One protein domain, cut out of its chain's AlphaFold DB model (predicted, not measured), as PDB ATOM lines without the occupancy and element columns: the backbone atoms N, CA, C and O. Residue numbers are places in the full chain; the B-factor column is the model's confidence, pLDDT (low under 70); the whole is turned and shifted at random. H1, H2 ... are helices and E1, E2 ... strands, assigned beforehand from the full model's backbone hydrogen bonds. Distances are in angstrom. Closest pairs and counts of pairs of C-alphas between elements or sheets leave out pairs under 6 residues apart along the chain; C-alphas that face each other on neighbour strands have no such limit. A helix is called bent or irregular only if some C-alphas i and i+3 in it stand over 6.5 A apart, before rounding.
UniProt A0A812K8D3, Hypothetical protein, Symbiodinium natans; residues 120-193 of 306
ATOM      1  N   LEU A 120     -15.570  46.539  88.649       97.56
ATOM      2  CA  LEU A 120     -15.065  47.602  87.791       97.56
ATOM      3  C   LEU A 120     -15.253  48.973  88.440       97.56
ATOM      4  O   LEU A 120     -16.332  49.303  88.923       97.56
ATOM      5  N   GLU A 121     -14.202  49.789  88.393       93.62
ATOM      6  CA  GLU A 121     -14.268  51.201  88.794       93.62
ATOM      7  C   GLU A 121     -15.031  52.047  87.762       93.62
ATOM      8  O   GLU A 121     -15.803  52.927  88.133       93.62
ATOM      9  N   ASP A 122     -14.826  51.759  86.471       93.56
ATOM     10  CA  ASP A 122     -15.597  52.315  85.355       93.56
ATOM     11  C   ASP A 122     -16.574  51.237  84.861       93.56
ATOM     12  O   ASP A 122     -16.119  50.217  84.327       93.56
ATOM     13  N   PRO A 123     -17.891  51.403  85.073       95.44
ATOM     14  CA  PRO A 123     -18.873  50.398  84.699       95.44
ATOM     15  C   PRO A 123     -18.829  50.042  83.208       95.44
ATOM     16  O   PRO A 123     -18.692  50.899  82.330       95.44
ATOM     17  N   LEU A 124     -18.997  48.756  82.902       96.94
ATOM     18  CA  LEU A 124     -18.983  48.291  81.521       96.94
ATOM     19  C   LEU A 124     -20.333  48.592  80.860       96.94
ATOM     20  O   LEU A 124     -21.391  48.256  81.387       96.94
ATOM     21  N   ARG A 125     -20.304  49.217  79.685       98.31
ATOM     22  CA  ARG A 125     -21.509  49.521  78.906       98.31
ATOM     23  C   ARG A 125     -21.647  48.521  77.767       98.31
ATOM     24  O   ARG A 125     -20.733  48.412  76.952       98.31
ATOM     25  N   LEU A 126     -22.791  47.850  77.688       98.25
ATOM     26  CA  LEU A 126     -23.094  46.862  76.654       98.25
ATOM     27  C   LEU A 126     -24.435  47.188  75.993       98.25
ATOM     28  O   LEU A 126     -25.346  47.695  76.644       98.25
ATOM     29  N   GLU A 127     -24.547  46.936  74.696       98.19
ATOM     30  CA  GLU A 127     -25.781  47.083  73.922       98.19
ATOM     31  C   GLU A 127     -26.040  45.766  73.202       98.19
ATOM     32  O   GLU A 127     -25.158  45.275  72.494       98.19
ATOM     33  N   ALA A 128     -27.213  45.169  73.411       96.06
ATOM     34  CA  ALA A 128     -27.524  43.884  72.802       96.06
ATOM     35  C   ALA A 128     -28.209  44.075  71.437       96.06
ATOM     36  O   ALA A 128     -29.224  44.784  71.363       96.06
ATOM     37  N   PRO A 129     -27.729  43.405  70.370       96.94
ATOM     38  CA  PRO A 129     -28.272  43.534  69.019       96.94
ATOM     39  C   PRO A 129     -29.780  43.297  68.914       96.94
ATOM     40  O   PRO A 129     -30.451  43.952  68.121       96.94
ATOM     41  N   LYS A 130     -30.329  42.388  69.730       92.12
ATOM     42  CA  LYS A 130     -31.753  42.018  69.714       92.12
ATOM     43  C   LYS A 130     -32.692  43.202  69.955       92.12
ATOM     44  O   LYS A 130     -33.784  43.232  69.397       92.12
ATOM     45  N   THR A 131     -32.289  44.154  70.797       94.31
ATOM     46  CA  THR A 131     -33.154  45.274  71.213       94.31
ATOM     47  C   THR A 131     -32.577  46.649  70.887       94.31
ATOM     48  O   THR A 131     -33.327  47.623  70.886       94.31
ATOM     49  N   GLY A 132     -31.260  46.758  70.669       93.94
ATOM     50  CA  GLY A 132     -30.551  48.039  70.578       93.94
ATOM     51  C   GLY A 132     -30.546  48.837  71.890       93.94
ATOM     52  O   GLY A 132     -30.155  50.001  71.912       93.94
ATOM     53  N   ARG A 133     -31.015  48.247  73.001       95.88
ATOM     54  CA  ARG A 133     -30.972  48.881  74.324       95.88
ATOM     55  C   ARG A 133     -29.604  48.680  74.942       95.88
ATOM     56  O   ARG A 133     -29.030  47.596  74.853       95.88
ATOM     57  N   SER A 134     -29.117  49.724  75.603       97.88
ATOM     58  CA  SER A 134     -27.830  49.711  76.280       97.88
ATOM     59  C   SER A 134     -28.008  49.696  77.793       97.88
ATOM     60  O   SER A 134     -28.794  50.472  78.328       97.88
ATOM     61  N   HIS A 135     -27.232  48.840  78.450       98.56
ATOM     62  CA  HIS A 135     -27.184  48.650  79.895       98.56
ATOM     63  C   HIS A 135     -25.756  48.826  80.408       98.56
ATOM     64  O   HIS A 135     -24.790  48.786  79.634       98.56
ATOM     65  N   THR A 136     -25.626  49.059  81.712       98.56
ATOM     66  CA  THR A 136     -24.337  49.325  82.358       98.56
ATOM     67  C   THR A 136     -24.147  48.423  83.571       98.56
ATOM     68  O   THR A 136     -24.989  48.424  84.458       98.56
ATOM     69  N   PHE A 137     -23.037  47.685  83.634       98.69
ATOM     70  CA  PHE A 137     -22.811  46.652  84.648       98.69
ATOM     71  C   PHE A 137     -21.534  46.894  85.455       98.69
ATOM     72  O   PHE A 137     -20.529  47.389  84.940       98.69
ATOM     73  N   THR A 138     -21.556  46.491  86.723       98.38
ATOM     74  CA  THR A 138     -20.425  46.626  87.654       98.38
ATOM     75  C   THR A 138     -19.335  45.561  87.491       98.38
ATOM     76  O   THR A 138     -18.251  45.724  88.045       98.38
ATOM     77  N   ASN A 139     -19.594  44.474  86.760       98.75
ATOM     78  CA  ASN A 139     -18.627  43.416  86.436       98.75
ATOM     79  C   ASN A 139     -19.085  42.620  85.200       98.75
ATOM     80  O   ASN A 139     -20.239  42.719  84.776       98.75
ATOM     81  N   ALA A 140     -18.164  41.847  84.617       98.75
ATOM     82  CA  ALA A 140     -18.395  41.099  83.380       98.75
ATOM     83  C   ALA A 140     -19.417  39.972  83.561       98.75
ATOM     84  O   ALA A 140     -20.226  39.735  82.669       98.75
ATOM     85  N   GLU A 141     -19.401  39.307  84.717       98.69
ATOM     86  CA  GLU A 141     -20.316  38.210  85.035       98.69
ATOM     87  C   GLU A 141     -21.777  38.672  84.998       98.69
ATOM     88  O   GLU A 141     -22.608  38.068  84.323       98.69
ATOM     89  N   ALA A 142     -22.081  39.801  85.641       98.75
ATOM     90  CA  ALA A 142     -23.402  40.414  85.621       98.75
ATOM     91  C   ALA A 142     -23.873  40.720  84.194       98.75
ATOM     92  O   ALA A 142     -25.002  40.392  83.834       98.75
ATOM     93  N   ALA A 143     -22.995  41.286  83.364       98.75
ATOM     94  CA  ALA A 143     -23.305  41.562  81.966       98.75
ATOM     95  C   ALA A 143     -23.547  40.283  81.157       98.75
ATOM     96  O   ALA A 143     -24.481  40.221  80.362       98.75
ATOM     97  N   PHE A 144     -22.723  39.255  81.366       98.62
ATOM     98  CA  PHE A 144     -22.828  37.996  80.642       98.62
ATOM     99  C   PHE A 144     -24.093  37.216  81.012       98.62
ATOM    100  O   PHE A 144     -24.789  36.732  80.119       98.62
ATOM    101  N   GLN A 145     -24.445  37.138  82.298       98.62
ATOM    102  CA  GLN A 145     -25.705  36.512  82.705       98.62
ATOM    103  C   GLN A 145     -26.915  37.326  82.226       98.62
ATOM    104  O   GLN A 145     -27.895  36.740  81.770       98.62
ATOM    105  N   ALA A 146     -26.832  38.662  82.217       98.44
ATOM    106  CA  ALA A 146     -27.888  39.516  81.673       98.44
ATOM    107  C   ALA A 146     -28.156  39.274  80.179       98.44
ATOM    108  O   ALA A 146     -29.297  39.417  79.747       98.44
ATOM    109  N   LEU A 147     -27.161  38.860  79.381       98.56
ATOM    110  CA  LEU A 147     -27.383  38.503  77.969       98.56
ATOM    111  C   LEU A 147     -28.394  37.364  77.793       98.56
ATOM    112  O   LEU A 147     -29.099  37.337  76.786       98.56
ATOM    113  N   LYS A 148     -28.506  36.462  78.771       98.25
ATOM    114  CA  LYS A 148     -29.503  35.381  78.771       98.25
ATOM    115  C   LYS A 148     -30.904  35.881  79.126       98.25
ATOM    116  O   LYS A 148     -31.875  35.185  78.880       98.25
ATOM    117  N   PHE A 149     -31.033  37.080  79.687       97.88
ATOM    118  CA  PHE A 149     -32.300  37.632  80.169       97.88
ATOM    119  C   PHE A 149     -32.402  39.119  79.825       97.88
ATOM    120  O   PHE A 149     -32.727  39.933  80.685       97.88
ATOM    121  N   TRP A 150     -32.081  39.497  78.582       97.94
ATOM    122  CA  TRP A 150     -31.817  40.905  78.250       97.94
ATOM    123  C   TRP A 150     -32.997  41.853  78.508       97.94
ATOM    124  O   TRP A 150     -32.792  43.011  78.853       97.94
ATOM    125  N   ASP A 151     -34.235  41.363  78.410       96.81
ATOM    126  CA  ASP A 151     -35.437  42.141  78.744       96.81
ATOM    127  C   ASP A 151     -35.560  42.475  80.245       96.81
ATOM    128  O   ASP A 151     -36.432  43.253  80.621       96.81
ATOM    129  N   ARG A 152     -34.698  41.881  81.079       97.75
ATOM    130  CA  ARG A 152     -34.567  42.059  82.533       97.75
ATOM    131  C   ARG A 152     -33.129  42.428  82.927       97.75
ATOM    132  O   ARG A 152     -32.708  42.187  84.061       97.75
ATOM    133  N   ALA A 153     -32.333  42.943  81.985       98.25
ATOM    134  CA  ALA A 153     -30.914  43.230  82.191       98.25
ATOM    135  C   ALA A 153     -30.664  44.217  83.346       98.25
ATOM    136  O   ALA A 153     -29.666  44.089  84.057       98.25
ATOM    137  N   GLU A 154     -31.595  45.145  83.591       98.31
ATOM    138  CA  GLU A 154     -31.570  46.091  84.712       98.31
ATOM    139  C   GLU A 154     -31.468  45.405  86.080       98.31
ATOM    140  O   GLU A 154     -30.889  45.956  87.016       98.31
ATOM    141  N   GLU A 155     -31.976  44.176  86.203       98.56
ATOM    142  CA  GLU A 155     -31.929  43.429  87.455       98.56
ATOM    143  C   GLU A 155     -30.533  42.866  87.775       98.56
ATOM    144  O   GLU A 155     -30.317  42.374  88.884       98.56
ATOM    145  N   PHE A 156     -29.599  42.923  86.819       98.69
ATOM    146  CA  PHE A 156     -28.220  42.446  86.954       98.69
ATOM    147  C   PHE A 156     -27.200  43.585  87.091       98.69
ATOM    148  O   PHE A 156     -26.117  43.357  87.622       98.69
ATOM    149  N   GLU A 157     -27.527  44.810  86.666       98.62
ATOM    150  CA  GLU A 157     -26.588  45.942  86.511       98.62
ATOM    151  C   GLU A 157     -25.690  46.229  87.725       98.62
ATOM    152  O   GLU A 157     -24.539  46.636  87.565       98.62
ATOM    153  N   LYS A 158     -26.212  46.020  88.938       98.44
ATOM    154  CA  LYS A 158     -25.543  46.376  90.202       98.44
ATOM    155  C   LYS A 158     -25.113  45.174  91.042       98.44
ATOM    156  O   LYS A 158     -24.704  45.358  92.187       98.44
ATOM    157  N   LEU A 159     -25.266  43.959  90.525       98.44
ATOM    158  CA  LEU A 159     -24.946  42.741  91.264       98.44
ATOM    159  C   LEU A 159     -23.440  42.477  91.252       98.44
ATOM    160  O   LEU A 159     -22.760  42.764  90.265       98.44
ATOM    161  N   THR A 160     -22.916  41.877  92.322       98.38
ATOM    162  CA  THR A 160     -21.596  41.221  92.271       98.38
ATOM    163  C   THR A 160     -21.644  40.005  91.348       98.38
ATOM    164  O   THR A 160     -22.729  39.573  90.941       98.38
ATOM    165  N   GLY A 161     -20.490  39.418  91.024       97.50
ATOM    166  CA  GLY A 161     -20.483  38.241  90.159       97.50
ATOM    167  C   GLY A 161     -21.256  37.072  90.782       97.50
ATOM    168  O   GLY A 161     -22.128  36.497  90.133       97.50
ATOM    169  N   SER A 162     -21.056  36.787  92.077       97.25
ATOM    170  CA  SER A 162     -21.793  35.713  92.765       97.25
ATOM    171  C   SER A 162     -23.288  35.988  92.840       97.25
ATOM    172  O   SER A 162     -24.084  35.077  92.642       97.25
ATOM    173  N   GLN A 163     -23.690  37.239  93.083       98.38
ATOM    174  CA  GLN A 163     -25.105  37.608  93.103       98.38
ATOM    175  C   GLN A 163     -25.759  37.430  91.725       98.38
ATOM    176  O   GLN A 163     -26.876  36.919  91.642       98.38
ATOM    177  N   ALA A 164     -25.071  37.814  90.645       98.25
ATOM    178  CA  ALA A 164     -25.550  37.611  89.279       98.25
ATOM    179  C   ALA A 164     -25.668  36.122  88.929       98.25
ATOM    180  O   ALA A 164     -26.680  35.696  88.367       98.25
ATOM    181  N   PHE A 165     -24.674  35.321  89.314       96.31
ATOM    182  CA  PHE A 165     -24.684  33.874  89.126       96.31
ATOM    183  C   PHE A 165     -25.841  33.201  89.882       96.31
ATOM    184  O   PHE A 165     -26.613  32.445  89.290       96.31
ATOM    185  N   SER A 166     -26.034  33.530  91.165       97.62
ATOM    186  CA  SER A 166     -27.176  33.050  91.957       97.62
ATOM    187  C   SER A 166     -28.512  33.476  91.351       97.62
ATOM    188  O   SER A 166     -29.446  32.679  91.285       97.62
ATOM    189  N   LYS A 167     -28.606  34.711  90.847       98.12
ATOM    190  CA  LYS A 167     -29.818  35.197  90.187       98.12
ATOM    191  C   LYS A 167     -30.136  34.420  88.908       98.12
ATOM    192  O   LYS A 167     -31.303  34.099  88.704       98.12
ATOM    193  N   LYS A 168     -29.136  34.065  88.085       96.81
ATOM    194  CA  LYS A 168     -29.339  33.193  86.907       96.81
ATOM    195  C   LYS A 168     -29.960  31.859  87.309       96.81
ATOM    196  O   LYS A 168     -30.896  31.427  86.650       96.81
ATOM    197  N   LYS A 169     -29.488  31.232  88.395       96.06
ATOM    198  CA  LYS A 169     -30.061  29.962  88.880       96.06
ATOM    199  C   LYS A 169     -31.559  30.089  89.190       96.06
ATOM    200  O   LYS A 169     -32.335  29.233  88.791       96.06
ATOM    201  N   GLY A 170     -31.988  31.198  89.799       96.62
ATOM    202  CA  GLY A 170     -33.409  31.465  90.065       96.62
ATOM    203  C   GLY A 170     -34.272  31.756  88.826       96.62
ATOM    204  O   GLY A 170     -35.489  31.857  88.948       96.62
ATOM    205  N   LEU A 171     -33.666  31.918  87.646       96.69
ATOM    206  CA  LEU A 171     -34.344  32.187  86.372       96.69
ATOM    207  C   LEU A 171     -34.209  31.031  85.369       96.69
ATOM    208  O   LEU A 171     -34.483  31.219  84.183       96.69
ATOM    209  N   GLN A 172     -33.774  29.859  85.833       96.31
ATOM    210  CA  GLN A 172     -33.538  28.692  84.992       96.31
ATOM    211  C   GLN A 172     -34.777  28.322  84.161       96.31
ATOM    212  O   GLN A 172     -35.905  28.313  84.655       96.31
ATOM    213  N   GLY A 173     -34.556  28.013  82.884       96.69
ATOM    214  CA  GLY A 173     -35.591  27.695  81.901       96.69
ATOM    215  C   GLY A 173     -36.124  28.908  81.131       96.69
ATOM    216  O   GLY A 173     -36.924  28.733  80.212       96.69
ATOM    217  N   LEU A 174     -35.698  30.127  81.478       97.06
ATOM    218  CA  LEU A 174     -36.089  31.367  80.795       97.06
ATOM    219  C   LEU A 174     -34.959  31.964  79.940       97.06
ATOM    220  O   LEU A 174     -35.072  33.103  79.488       97.06
ATOM    221  N   GLU A 175     -33.856  31.236  79.759       97.88
ATOM    222  CA  GLU A 175     -32.670  31.724  79.065       97.88
ATOM    223  C   GLU A 175     -32.909  31.996  77.572       97.88
ATOM    224  O   GLU A 175     -33.423  31.175  76.813       97.88
ATOM    225  N   ASP A 176     -32.413  33.143  77.118       96.75
ATOM    226  CA  ASP A 176     -32.181  33.458  75.718       96.75
ATOM    227  C   ASP A 176     -30.812  32.918  75.282       96.75
ATOM    228  O   ASP A 176     -29.771  33.552  75.477       96.75
ATOM    229  N   PHE A 177     -30.814  31.755  74.631       96.50
ATOM    230  CA  PHE A 177     -29.603  31.129  74.089       96.50
ATOM    231  C   PHE A 177     -29.014  31.847  72.867       96.50
ATOM    232  O   PHE A 177     -27.940  31.471  72.400       96.50
ATOM    233  N   THR A 178     -29.653  32.911  72.366       97.44
ATOM    234  CA  THR A 178     -29.016  33.831  71.412       97.44
ATOM    235  C   THR A 178     -28.149  34.876  72.111       97.44
ATOM    236  O   THR A 178     -27.476  35.645  71.426       97.44
ATOM    237  N   TYR A 179     -28.144  34.920  73.450       97.88
ATOM    238  CA  TYR A 179     -27.348  35.842  74.263       97.88
ATOM    239  C   TYR A 179     -27.581  37.300  73.852       97.88
ATOM    240  O   TYR A 179     -26.660  37.990  73.419       97.88
ATOM    241  N   GLY A 180     -28.832  37.764  73.895       96.94
ATOM    242  CA  GLY A 180     -29.184  39.125  73.476       96.94
ATOM    243  C   GLY A 180     -28.974  39.381  71.976       96.94
ATOM    244  O   GLY A 180     -28.857  40.529  71.547       96.94
ATOM    245  N   GLY A 181     -28.932  38.327  71.157       97.88
ATOM    246  CA  GLY A 181     -28.692  38.407  69.715       97.88
ATOM    247  C   GLY A 181     -27.221  38.339  69.291       97.88
ATOM    248  O   GLY A 181     -26.940  38.523  68.109       97.88
ATOM    249  N   PHE A 182     -26.280  38.053  70.200       97.56
ATOM    250  CA  PHE A 182     -24.875  37.791  69.841       97.56
ATOM    251  C   PHE A 182     -24.639  36.399  69.232       97.56
ATOM    252  O   PHE A 182     -23.582  36.152  68.648       97.56
ATOM    253  N   GLY A 183     -25.618  35.501  69.334       97.56
ATOM    254  CA  GLY A 183     -25.687  34.217  68.639       97.56
ATOM    255  C   GLY A 183     -25.303  33.004  69.484       97.56
ATOM    256  O   GLY A 183     -25.907  31.953  69.312       97.56
ATOM    257  N   SER A 184     -24.335  33.126  70.395       97.56
ATOM    258  CA  SER A 184     -23.872  32.016  71.242       97.56
ATOM    259  C   SER A 184     -23.219  32.512  72.532       97.56
ATOM    260  O   SER A 184     -22.904  33.697  72.654       97.56
ATOM    261  N   ASN A 185     -22.957  31.600  73.472       97.44
ATOM    262  CA  ASN A 185     -22.201  31.890  74.694       97.44
ATOM    263  C   ASN A 185     -20.783  32.398  74.382       97.44
ATOM    264  O   ASN A 185     -20.347  33.398  74.947       97.44
ATOM    265  N   TRP A 186     -20.104  31.752  73.431       98.06
ATOM    266  CA  TRP A 186     -18.784  32.119  72.929       98.06
ATOM    267  C   TRP A 186     -18.762  33.560  72.415       98.06
ATOM    268  O   TRP A 186     -17.961  34.376  72.876       98.06
ATOM    269  N   SER A 187     -19.679  33.892  71.500       98.25
ATOM    270  CA  SER A 187     -19.777  35.231  70.911       98.25
ATOM    271  C   SER A 187     -20.222  36.273  71.939       98.25
ATOM    272  O   SER A 187     -19.664  37.370  71.991       98.25
ATOM    273  N   GLY A 188     -21.194  35.933  72.790       98.38
ATOM    274  CA  GLY A 188     -21.701  36.809  73.843       98.38
ATOM    275  C   GLY A 188     -20.606  37.223  74.824       98.38
ATOM    276  O   GLY A 188     -20.422  38.417  75.060       98.38
ATOM    277  N   MET A 189     -19.817  36.266  75.326       98.69
ATOM    278  CA  MET A 189     -18.703  36.576  76.228       98.69
ATOM    279  C   MET A 189     -17.644  37.437  75.539       98.69
ATOM    280  O   MET A 189     -17.197  38.422  76.121       98.69
ATOM    281  N   LEU A 190     -17.299  37.152  74.279       98.56
ATOM    282  CA  LEU A 190     -16.300  37.943  73.560       98.56
ATOM    283  C   LEU A 190     -16.711  39.422  73.475       98.56
ATOM    284  O   LEU A 190     -15.881  40.314  73.654       98.56
ATOM    285  N   HIS A 191     -18.000  39.703  73.265       98.56
ATOM    286  CA  HIS A 191     -18.525  41.071  73.268       98.56
ATOM    287  C   HIS A 191     -18.523  41.712  74.661       98.56
ATOM    288  O   HIS A 191     -18.187  42.892  74.783       98.56
ATOM    289  N   VAL A 192     -18.823  40.948  75.716       98.81
ATOM    290  CA  VAL A 192     -18.687  41.413  77.108       98.81
ATOM    291  C   VAL A 192     -17.233  41.781  77.415       98.81
ATOM    292  O   VAL A 192     -16.971  42.850  77.969       98.81
ATOM    293  N   LEU A 193     -16.269  40.952  77.007       98.75
ATOM    294  CA  LEU A 193     -14.844  41.204  77.224       98.75
ATOM    295  C   LEU A 193     -14.353  42.424  76.442       98.75
ATOM    296  O   LEU A 193     -13.658  43.266  77.010       98.75
TER     297      LEU A 193
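What this domain is: This is residues 120 to 193 of the 306 residues of the protein "Hypothetical protein" of Symbiodinium natans (UniProt A0A812K8D3). Helix H1 lies in the middle, with H2, H3, H4 and a two-stranded hairpin, E1 and E2, around it. The printed part has 74 residues, two named strands, then four named helices, mostly helix, the sheet antiparallel. It is compact, radius of gyration of the C-alphas 10.8 A, and rounded, spanning 28 by 25 by 20 A.

Where its parts are: E1, residues 124 to 127, begins at C-alpha (-18.983, 48.291, 81.521); E2 is residues 134 to 137. H1 is residues 140 to 147; H2, residues 150 to 155, is irregular, C-alphas 151 and 154 being 8.1 A apart. H3, residues 161 to 169, measures 12.7 A; H4, residues 185 to 193, 12.1 A, ends at C-alpha (-14.844, 41.204, 77.224).

How they stand to each other: In the hairpin E1 and E2, N 124 and O 137 are within hydrogen-bond range, 2.9 A. C-alphas 137 and 143, the closest of E2 and H1, are 5.8 A apart. The hub H1 touches H2 only at the corner, closest C-alphas 146 and 153, 4.8 A. H1 touches H3, C-alphas 142 and 164 closest at 5.1 A, at a shallow tilt of 25 degrees, the same way. H1 touches H4, C-alphas 144 and 189 closest at 6.2 A, at a steep tilt of 49 degrees, opposite ways. H2 and H4 are apart. H1, H3 and H4 have every O i to N i+4 pair within hydrogen-bond range; H2 has 0 of 2, and 2 of 3 O i to N i+3 pairs.

The domain as a whole: C-alphas 121 and 173 are farthest apart, 32.5 A. The printed part has no cut. H3 to H4 is a long link, residues 170 to 184. No printed residue is under 70 in pLDDT.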